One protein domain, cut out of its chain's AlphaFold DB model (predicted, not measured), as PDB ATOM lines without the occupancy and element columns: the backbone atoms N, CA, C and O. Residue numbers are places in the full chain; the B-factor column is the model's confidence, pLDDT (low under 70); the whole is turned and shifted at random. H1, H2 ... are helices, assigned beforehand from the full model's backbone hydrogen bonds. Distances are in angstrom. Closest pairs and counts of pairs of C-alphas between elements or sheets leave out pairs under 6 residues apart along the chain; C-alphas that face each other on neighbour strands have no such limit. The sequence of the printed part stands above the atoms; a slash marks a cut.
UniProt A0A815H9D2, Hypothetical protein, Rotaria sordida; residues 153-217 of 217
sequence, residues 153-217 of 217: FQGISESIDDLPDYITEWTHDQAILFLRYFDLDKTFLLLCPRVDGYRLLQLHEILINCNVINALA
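Overview. This is residues 153 to 217 of the 217 residues of the protein "Hypothetical protein" of Rotaria sordida (UniProt A0A815H9D2). The longest helix, H3, runs outward as an arm from a small, loosely built body in which two shorter helices, H1 and H2, meet at a corner. The unnamed stretch of residues 153 to 171 swings past H1 in a wide loop on the side away from H2, and residues 206 to 211, of which 206 to 209 belong to H3, stick out from the body. The printed part has 65 residues with three named helices, in the order H1, H2, H3, and no named strand. The class is all helix, although the named helices hold 30 of the 65 printed residues, under half. The whole is only just compact, close to loose, with a radius of gyration of the C-alphas of 12.6 A and spans of 37 by 25 by 20 A.

Along the chain. H3, residues 197 to 209, is 18.6 A long from first to last C-alpha; it begins with C-alpha 197 at (34.883, 48.774, 12.027) and ends with C-alpha 209 at (50.694, 54.904, 19.631). H1, residues 172 to 181, is 14.4 A long and begins with C-alpha 172 at (32.312, 42.266, 9.647). H2, residues 185 to 191, measures 9.9 A from first to last C-alpha.

Arrangement. H3 and H1 only just touch, with 3 pairs of C-alphas within 8 A, and they touch only at their ends. H3 touches H1 with residues 197 to 200 alone. The closest C-alphas of the two are those of Ala 175 and Gly 197, 5.9 A apart. Their lines stand at a steep tilt of 58 degrees, and the two helices run the same way. H1 and H2 touch only at the corner by their link, and their closest C-alphas, those of Leu 179 and Asp 185, are 4.8 A apart. These two run opposite ways at a steep tilt of 51 degrees. H2 and H3 are apart. In H1 and H3 every O i to N i+4 pair is within hydrogen-bond range; in H2, 2 of 3 are.

Size, cuts and confidence. The two C-alphas farthest apart are those of Gly 155 and Ala 215, at 37.4 A. The printed part has no cut, and it ends at residue 217, the chain's last residue. The links H1 to H2, of 3 residues, and H2 to H3, of 5 residues, are tight. The C-alphas of residues 153 to 171 lie 9 to 19 A from the mean of the C-alphas. The mean pLDDT of the printed part is 73.7, and 18 residues are under 70: residues 153 to 158, 186 to 187, 190 to 191 and 210 to 217.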
ATOM      1  N   PHE A 153      33.112  32.729   1.873       41.69
ATOM      2  CA  PHE A 153      32.173  33.792   1.547       41.69
ATOM      3  C   PHE A 153      32.305  34.067   0.037       41.69
ATOM      4  O   PHE A 153      32.993  34.997  -0.389       41.69
ATOM      5  N   GLN A 154      31.690  33.220  -0.788       37.56
ATOM      6  CA  GLN A 154      31.289  33.605  -2.141       37.56
ATOM      7  C   GLN A 154      29.924  34.287  -2.002       37.56
ATOM      8  O   GLN A 154      28.918  33.596  -1.876       37.56
ATOM      9  N   GLY A 155      29.889  35.621  -1.946       42.88
ATOM     10  CA  GLY A 155      28.609  36.341  -1.944       42.88
ATOM     11  C   GLY A 155      28.539  37.644  -1.155       42.88
ATOM     12  O   GLY A 155      27.496  37.904  -0.571       42.88
ATOM     13  N   ILE A 156      29.591  38.465  -1.122       50.31
ATOM     14  CA  ILE A 156      29.429  39.858  -0.669       50.31
ATOM     15  C   ILE A 156      29.124  40.680  -1.926       50.31
ATOM     16  O   ILE A 156      29.989  40.796  -2.791       50.31
ATOM     17  N   SER A 157      27.877  41.145  -2.073       49.88
ATOM     18  CA  SER A 157      27.401  41.921  -3.234       49.88
ATOM     19  C   SER A 157      27.336  43.431  -2.981       49.88
ATOM     20  O   SER A 157      26.711  44.142  -3.763       49.88
ATOM     21  N   GLU A 158      27.894  43.910  -1.873       58.62
ATOM     22  CA  GLU A 158      27.900  45.337  -1.530       58.62
ATOM     23  C   GLU A 158      29.024  46.056  -2.294       58.62
ATOM     24  O   GLU A 158      30.094  45.482  -2.498       58.62
ATOM     25  N   SER A 159      28.778  47.281  -2.773       70.88
ATOM     26  CA  SER A 159      29.822  48.135  -3.359       70.88
ATOM     27  C   SER A 159      30.605  48.831  -2.249       70.88
ATOM     28  O   SER A 159      30.059  49.105  -1.182       70.88
ATOM     29  N   ILE A 160      31.870  49.187  -2.500       74.31
ATOM     30  CA  ILE A 160      32.627  50.017  -1.549       74.31
ATOM     31  C   ILE A 160      32.017  51.414  -1.386       74.31
ATOM     32  O   ILE A 160      32.168  52.031  -0.335       74.31
ATOM     33  N   ASP A 161      31.287  51.876  -2.403       77.25
ATOM     34  CA  ASP A 161      30.585  53.160  -2.394       77.25
ATOM     35  C   ASP A 161      29.366  53.168  -1.451       77.25
ATOM     36  O   ASP A 161      28.870  54.238  -1.113       77.25
ATOM     37  N   ASP A 162      28.904  51.993  -1.002       83.19
ATOM     38  CA  ASP A 162      27.742  51.831  -0.116       83.19
ATOM     39  C   ASP A 162      28.141  51.658   1.367       83.19
ATOM     40  O   ASP A 162      27.312  51.299   2.209       83.19
ATOM     41  N   LEU A 163      29.418  51.867   1.710       84.19
ATOM     42  CA  LEU A 163      29.888  51.754   3.090       84.19
ATOM     43  C   LEU A 163      29.368  52.912   3.964       84.19
ATOM     44  O   LEU A 163      29.336  54.054   3.506       84.19
ATOM     45  N   PRO A 164      29.020  52.659   5.242       87.25
ATOM     46  CA  PRO A 164      28.661  53.722   6.178       87.25
ATOM     47  C   PRO A 164      29.777  54.763   6.338       87.25
ATOM     48  O   PRO A 164      30.957  54.411   6.352       87.25
ATOM     49  N   ASP A 165      29.413  56.030   6.551       86.06
ATOM     50  CA  ASP A 165      30.380  57.130   6.696       86.06
ATOM     51  C   ASP A 165      31.318  56.943   7.901       86.06
ATOM     52  O   ASP A 165      32.499  57.297   7.861       86.06
ATOM     53  N   TYR A 166      30.798  56.377   8.994       88.00
ATOM     54  CA  TYR A 166      31.565  56.155  10.212       88.00
ATOM     55  C   TYR A 166      32.108  54.733  10.251       88.00
ATOM     56  O   TYR A 166      31.351  53.769  10.357       88.00
ATOM     57  N   ILE A 167      33.441  54.606  10.279       87.38
ATOM     58  CA  ILE A 167      34.102  53.297  10.336       87.38
ATOM     59  C   ILE A 167      33.599  52.457  11.508       87.38
ATOM     60  O   ILE A 167      33.458  51.260  11.362       87.38
ATOM     61  N   THR A 168      33.252  53.055  12.650       88.31
ATOM     62  CA  THR A 168      32.739  52.335  13.828       88.31
ATOM     63  C   THR A 168      31.412  51.614  13.598       88.31
ATOM     64  O   THR A 168      31.080  50.719  14.371       88.31
ATOM     65  N   GLU A 169      30.660  51.989  12.564       89.25
ATOM     66  CA  GLU A 169      29.387  51.365  12.188       89.25
ATOM     67  C   GLU A 169      29.576  50.171  11.246       89.25
ATOM     68  O   GLU A 169      28.630  49.423  10.999       89.25
ATOM     69  N   TRP A 170      30.792  49.959  10.733       91.38
ATOM     70  CA  TRP A 170      31.051  48.898   9.771       91.38
ATOM     71  C   TRP A 170      30.919  47.521  10.403       91.38
ATOM     72  O   TRP A 170      31.555  47.187  11.411       91.38
ATOM     73  N   THR A 171      30.138  46.684   9.730       90.56
ATOM     74  CA  THR A 171      29.994  45.270  10.059       90.56
ATOM     75  C   THR A 171      31.237  44.467   9.667       90.56
ATOM     76  O   THR A 171      32.182  44.970   9.054       90.56
ATOM     77  N   HIS A 172      31.236  43.178  10.016       86.44
ATOM     78  CA  HIS A 172      32.312  42.266   9.647       86.44
ATOM     79  C   HIS A 172      32.522  42.165   8.135       86.44
ATOM     80  O   HIS A 172      33.654  42.252   7.664       86.44
ATOM     81  N   ASP A 173      31.432  42.036   7.383       85.38
ATOM     82  CA  ASP A 173      31.488  41.847   5.935       85.38
ATOM     83  C   ASP A 173      31.930  43.130   5.222       85.38
ATOM     84  O   ASP A 173      32.748  43.080   4.306       85.38
ATOM     85  N   GLN A 174      31.487  44.288   5.715       87.56
ATOM     86  CA  GLN A 174      31.904  45.609   5.236       87.56
ATOM     87  C   GLN A 174      33.388  45.889   5.514       87.56
ATOM     88  O   GLN A 174      34.118  46.353   4.638       87.56
ATOM     89  N   ALA A 175      33.875  45.525   6.704       88.12
ATOM     90  CA  ALA A 175      35.296  45.600   7.026       88.12
ATOM     91  C   ALA A 175      36.135  44.663   6.136       88.12
ATOM     92  O   ALA A 175      37.210  45.050   5.676       88.12
ATOM     93  N   ILE A 176      35.647  43.451   5.839       83.44
ATOM     94  CA  ILE A 176      36.285  42.545   4.870       83.44
ATOM     95  C   ILE A 176      36.304  43.163   3.474       83.44
ATOM     96  O   ILE A 176      37.320  43.068   2.785       83.44
ATOM     97  N   LEU A 177      35.202  43.778   3.048       84.06
ATOM     98  CA  LEU A 177      35.091  44.403   1.737       84.06
ATOM     99  C   LEU A 177      36.119  45.523   1.558       84.06
ATOM    100  O   LEU A 177      36.850  45.530   0.568       84.06
ATOM    101  N   PHE A 178      36.247  46.398   2.556       86.75
ATOM    102  CA  PHE A 178      37.295  47.412   2.596       86.75
ATOM    103  C   PHE A 178      38.695  46.789   2.521       86.75
ATOM    104  O   PHE A 178      39.505  47.173   1.683       86.75
ATOM    105  N   LEU A 179      38.982  45.782   3.354       85.12
ATOM    106  CA  LEU A 179      40.293  45.125   3.353       85.12
ATOM    107  C   LEU A 179      40.611  44.469   2.005       85.12
ATOM    108  O   LEU A 179      41.759  44.513   1.575       85.12
ATOM    109  N   ARG A 180      39.618  43.890   1.325       79.31
ATOM    110  CA  ARG A 180      39.769  43.322  -0.023       79.31
ATOM    111  C   ARG A 180      40.072  44.384  -1.063       79.31
ATOM    112  O   ARG A 180      40.932  44.162  -1.903       79.31
ATOM    113  N   TYR A 181      39.393  45.526  -0.999       79.19
ATOM    114  CA  TYR A 181      39.607  46.622  -1.941       79.19
ATOM    115  C   TYR A 181      41.049  47.145  -1.919       79.19
ATOM    116  O   TYR A 181      41.590  47.508  -2.958       79.19
ATOM    117  N   PHE A 182      41.688  47.128  -0.747       77.94
ATOM    118  CA  PHE A 182      43.094  47.505  -0.580       77.94
ATOM    119  C   PHE A 182      44.073  46.316  -0.635       77.94
ATOM    120  O   PHE A 182      45.242  46.488  -0.290       77.94
ATOM    121  N   ASP A 183      43.627  45.119  -1.036       73.38
ATOM    122  CA  ASP A 183      44.429  43.882  -1.077       73.38
ATOM    123  C   ASP A 183      45.079  43.490   0.277       73.38
ATOM    124  O   ASP A 183      46.128  42.841   0.337       73.38
ATOM    125  N   LEU A 184      44.451  43.860   1.398       77.12
ATOM    126  CA  LEU A 184      44.915  43.588   2.767       77.12
ATOM    127  C   LEU A 184      44.251  42.361   3.412       77.12
ATOM    128  O   LEU A 184      44.720  41.870   4.444       77.12
ATOM    129  N   ASP A 185      43.166  41.850   2.833       70.12
ATOM    130  CA  ASP A 185      42.318  40.812   3.429       70.12
ATOM    131  C   ASP A 185      43.068  39.508   3.728       70.12
ATOM    132  O   ASP A 185      42.908  38.935   4.808       70.12
ATOM    133  N   LYS A 186      43.939  39.067   2.815       67.56
ATOM    134  CA  LYS A 186      44.664  37.792   2.931       67.56
ATOM    135  C   LYS A 186      45.488  37.701   4.206       67.56
ATOM    136  O   LYS A 186      45.444  36.683   4.883       67.56
ATOM    137  N   THR A 187      46.246  38.741   4.545       64.06
ATOM    138  CA  THR A 187      47.091  38.737   5.750       64.06
ATOM    139  C   THR A 187      46.294  39.130   6.982       64.06
ATOM    140  O   THR A 187      46.481  38.553   8.053       64.06
ATOM    141  N   PHE A 188      45.385  40.093   6.833       73.94
ATOM    142  CA  PHE A 188      44.631  40.630   7.952       73.94
ATOM    143  C   PHE A 188      43.685  39.591   8.558       73.94
ATOM    144  O   PHE A 188      43.682  39.395   9.772       73.94
ATOM    145  N   LEU A 189      42.925  38.871   7.727       70.81
ATOM    146  CA  LEU A 189      41.942  37.890   8.196       70.81
ATOM    147  C   LEU A 189      42.585  36.629   8.778       70.81
ATOM    148  O   LEU A 189      41.956  35.941   9.582       70.81
ATOM    149  N   LEU A 190      43.851  36.356   8.448       63.75
ATOM    150  CA  LEU A 190      44.633  35.313   9.117       63.75
ATOM    151  C   LEU A 190      44.948  35.681  10.572       63.75
ATOM    152  O   LEU A 190      44.909  34.817  11.446       63.75
ATOM    153  N   LEU A 191      45.262  36.952  10.837       68.12
ATOM    154  CA  LEU A 191      45.581  37.446  12.179       68.12
ATOM    155  C   LEU A 191      44.321  37.736  12.998       68.12
ATOM    156  O   LEU A 191      44.286  37.494  14.203       68.12
ATOM    157  N   CYS A 192      43.290  38.264  12.346       75.38
ATOM    158  CA  CYS A 192      42.046  38.707  12.957       75.38
ATOM    159  C   CYS A 192      40.845  38.156  12.168       75.38
ATOM    160  O   CYS A 192      40.251  38.879  11.367       75.38
ATOM    161  N   PRO A 193      40.428  36.898  12.428       71.06
ATOM    162  CA  PRO A 193      39.325  36.254  11.705       71.06
ATOM    163  C   PRO A 193      37.972  36.937  11.919       71.06
ATOM    164  O   PRO A 193      37.046  36.742  11.142       71.06
ATOM    165  N   ARG A 194      37.837  37.708  13.004       78.44
ATOM    166  CA  ARG A 194      36.685  38.570  13.268       78.44
ATOM    167  C   ARG A 194      37.156  40.010  13.297       78.44
ATOM    168  O   ARG A 194      37.642  40.488  14.321       78.44
ATOM    169  N   VAL A 195      36.986  40.693  12.182       85.38
ATOM    170  CA  VAL A 195      37.228  42.129  12.052       85.38
ATOM    171  C   VAL A 195      35.898  42.859  11.961       85.38
ATOM    172  O   VAL A 195      34.945  42.310  11.444       85.38
ATOM    173  N   ASP A 196      35.817  44.057  12.499       90.19
ATOM    174  CA  ASP A 196      34.708  44.984  12.317       90.19
ATOM    175  C   ASP A 196      35.312  46.389  12.321       90.19
ATOM    176  O   ASP A 196      36.514  46.569  12.562       90.19
ATOM    177  N   GLY A 197      34.483  47.381  12.039       89.06
ATOM    178  CA  GLY A 197      34.883  48.774  12.027       89.06
ATOM    179  C   GLY A 197      35.606  49.255  13.282       89.06
ATOM    180  O   GLY A 197      36.654  49.902  13.222       89.06
ATOM    181  N   TYR A 198      35.078  48.874  14.444       87.50
ATOM    182  CA  TYR A 198      35.639  49.246  15.736       87.50
ATOM    183  C   TYR A 198      37.031  48.640  15.960       87.50
ATOM    184  O   TYR A 198      37.947  49.332  16.400       87.50
ATOM    185  N   ARG A 199      37.243  47.366  15.605       85.69
ATOM    186  CA  ARG A 199      38.571  46.735  15.697       85.69
ATOM    187  C   ARG A 199      39.592  47.340  14.740       85.69
ATOM    188  O   ARG A 199      40.764  47.429  15.103       85.69
ATOM    189  N   LEU A 200      39.173  47.750  13.542       88.50
ATOM    190  CA  LEU A 200      40.049  48.473  12.614       88.50
ATOM    191  C   LEU A 200      40.493  49.811  13.210       88.50
ATOM    192  O   LEU A 200      41.678  50.141  13.153       88.50
ATOM    193  N   LEU A 201      39.573  50.533  13.855       87.12
ATOM    194  CA  LEU A 201      39.888  51.778  14.552       87.12
ATOM    195  C   LEU A 201      40.863  51.549  15.719       87.12
ATOM    196  O   LEU A 201      41.865  52.249  15.826       87.12
ATOM    197  N   GLN A 202      40.637  50.523  16.543       83.62
ATOM    198  CA  GLN A 202      41.560  50.172  17.630       83.62
ATOM    199  C   GLN A 202      42.958  49.816  17.117       83.62
ATOM    200  O   GLN A 202      43.962  50.196  17.718       83.62
ATOM    201  N   LEU A 203      43.049  49.095  15.997       84.62
ATOM    202  CA  LEU A 203      44.336  48.797  15.384       84.62
ATOM    203  C   LEU A 203      45.031  50.076  14.905       84.62
ATOM    204  O   LEU A 203      46.233  50.224  15.114       84.62
ATOM    205  N   HIS A 204      44.293  51.003  14.298       82.69
ATOM    206  CA  HIS A 204      44.830  52.296  13.891       82.69
ATOM    207  C   HIS A 204      45.393  53.079  15.086       82.69
ATOM    208  O   HIS A 204      46.527  53.551  15.023       82.69
ATOM    209  N   GLU A 205      44.667  53.133  16.205       81.88
ATOM    210  CA  GLU A 205      45.148  53.761  17.442       81.88
ATOM    211  C   GLU A 205      46.426  53.099  17.969       81.88
ATOM    212  O   GLU A 205      47.369  53.789  18.356       81.88
ATOM    213  N   ILE A 206      46.503  51.763  17.948       81.00
ATOM    214  CA  ILE A 206      47.719  51.030  18.330       81.00
ATOM    215  C   ILE A 206      48.880  51.404  17.403       81.00
ATOM    216  O   ILE A 206      49.979  51.675  17.879       81.00
ATOM    217  N   LEU A 207      48.655  51.465  16.090       76.38
ATOM    218  CA  LEU A 207      49.694  51.802  15.113       76.38
ATOM    219  C   LEU A 207      50.197  53.249  15.256       76.38
ATOM    220  O   LEU A 207      51.396  53.489  15.082       76.38
ATOM    221  N   ILE A 208      49.318  54.193  15.619       73.12
ATOM    222  CA  ILE A 208      49.696  55.569  15.979       73.12
ATOM    223  C   ILE A 208      50.538  55.562  17.259       73.12
ATOM    224  O   ILE A 208      51.646  56.099  17.275       73.12
ATOM    225  N   ASN A 209      50.046  54.916  18.318       72.62
ATOM    226  CA  ASN A 209      50.694  54.904  19.631       72.62
ATOM    227  C   ASN A 209      52.039  54.161  19.629       72.62
ATOM    228  O   ASN A 209      52.937  54.497  20.398       72.62
ATOM    229  N   CYS A 210      52.208  53.178  18.745       63.22
ATOM    230  CA  CYS A 210      53.461  52.454  18.548       63.22
ATOM    231  C   CYS A 210      54.435  53.151  17.577       63.22
ATOM    232  O   CYS A 210      55.455  52.556  17.238       63.22
ATOM    233  N   ASN A 211      54.162  54.389  17.133       55.59
ATOM    234  CA  ASN A 211      55.002  55.152  16.194       55.59
ATOM    235  C   ASN A 211      55.251  54.450  14.839       55.59
ATOM    236  O   ASN A 211      56.196  54.782  14.125       55.59
ATOM    237  N   VAL A 212      54.393  53.504  14.449       55.38
ATOM    238  CA  VAL A 212      54.534  52.765  13.181       55.38
ATOM    239  C   VAL A 212      54.120  53.639  11.991       55.38
ATOM    240  O   VAL A 212      54.686  53.517  10.910       55.38
ATOM    241  N   ILE A 213      53.171  54.559  12.191       48.59
ATOM    242  CA  ILE A 213      52.639  55.429  11.124       48.59
ATOM    243  C   ILE A 213      53.516  56.675  10.898       48.59
ATOM    244  O   ILE A 213      53.666  57.113   9.761       48.59
ATOM    245  N   ASN A 214      54.195  57.186  11.932       44.25
ATOM    246  CA  ASN A 214      55.091  58.350  11.812       44.25
ATOM    247  C   ASN A 214      56.405  58.057  11.061       44.25
ATOM    248  O   ASN A 214      57.175  58.976  10.809       44.25
ATOM    249  N   ALA A 215      56.677  56.796  10.708       42.69
ATOM    250  CA  ALA A 215      57.819  56.408   9.880       42.69
ATOM    251  C   ALA A 215      57.493  56.352   8.371       42.69
ATOM    252  O   ALA A 215      58.385  56.086   7.569       42.69
ATOM    253  N   LEU A 216      56.225  56.561   7.984       39.81
ATOM    254  CA  LEU A 216      55.736  56.455   6.601       39.81
ATOM    255  C   LEU A 216      55.172  57.775   6.035       39.81
ATOM    256  O   LEU A 216      54.681  57.775   4.905       39.81
ATOM    257  N   ALA A 217      55.247  58.874   6.794       36.62
ATOM    258  CA  ALA A 217      54.933  60.236   6.351       36.62
ATOM    259  C   ALA A 217      56.226  61.044   6.172       36.62
ATOM    260  O   ALA A 217      56.315  61.794   5.174       36.62
TER     261      ALA A 217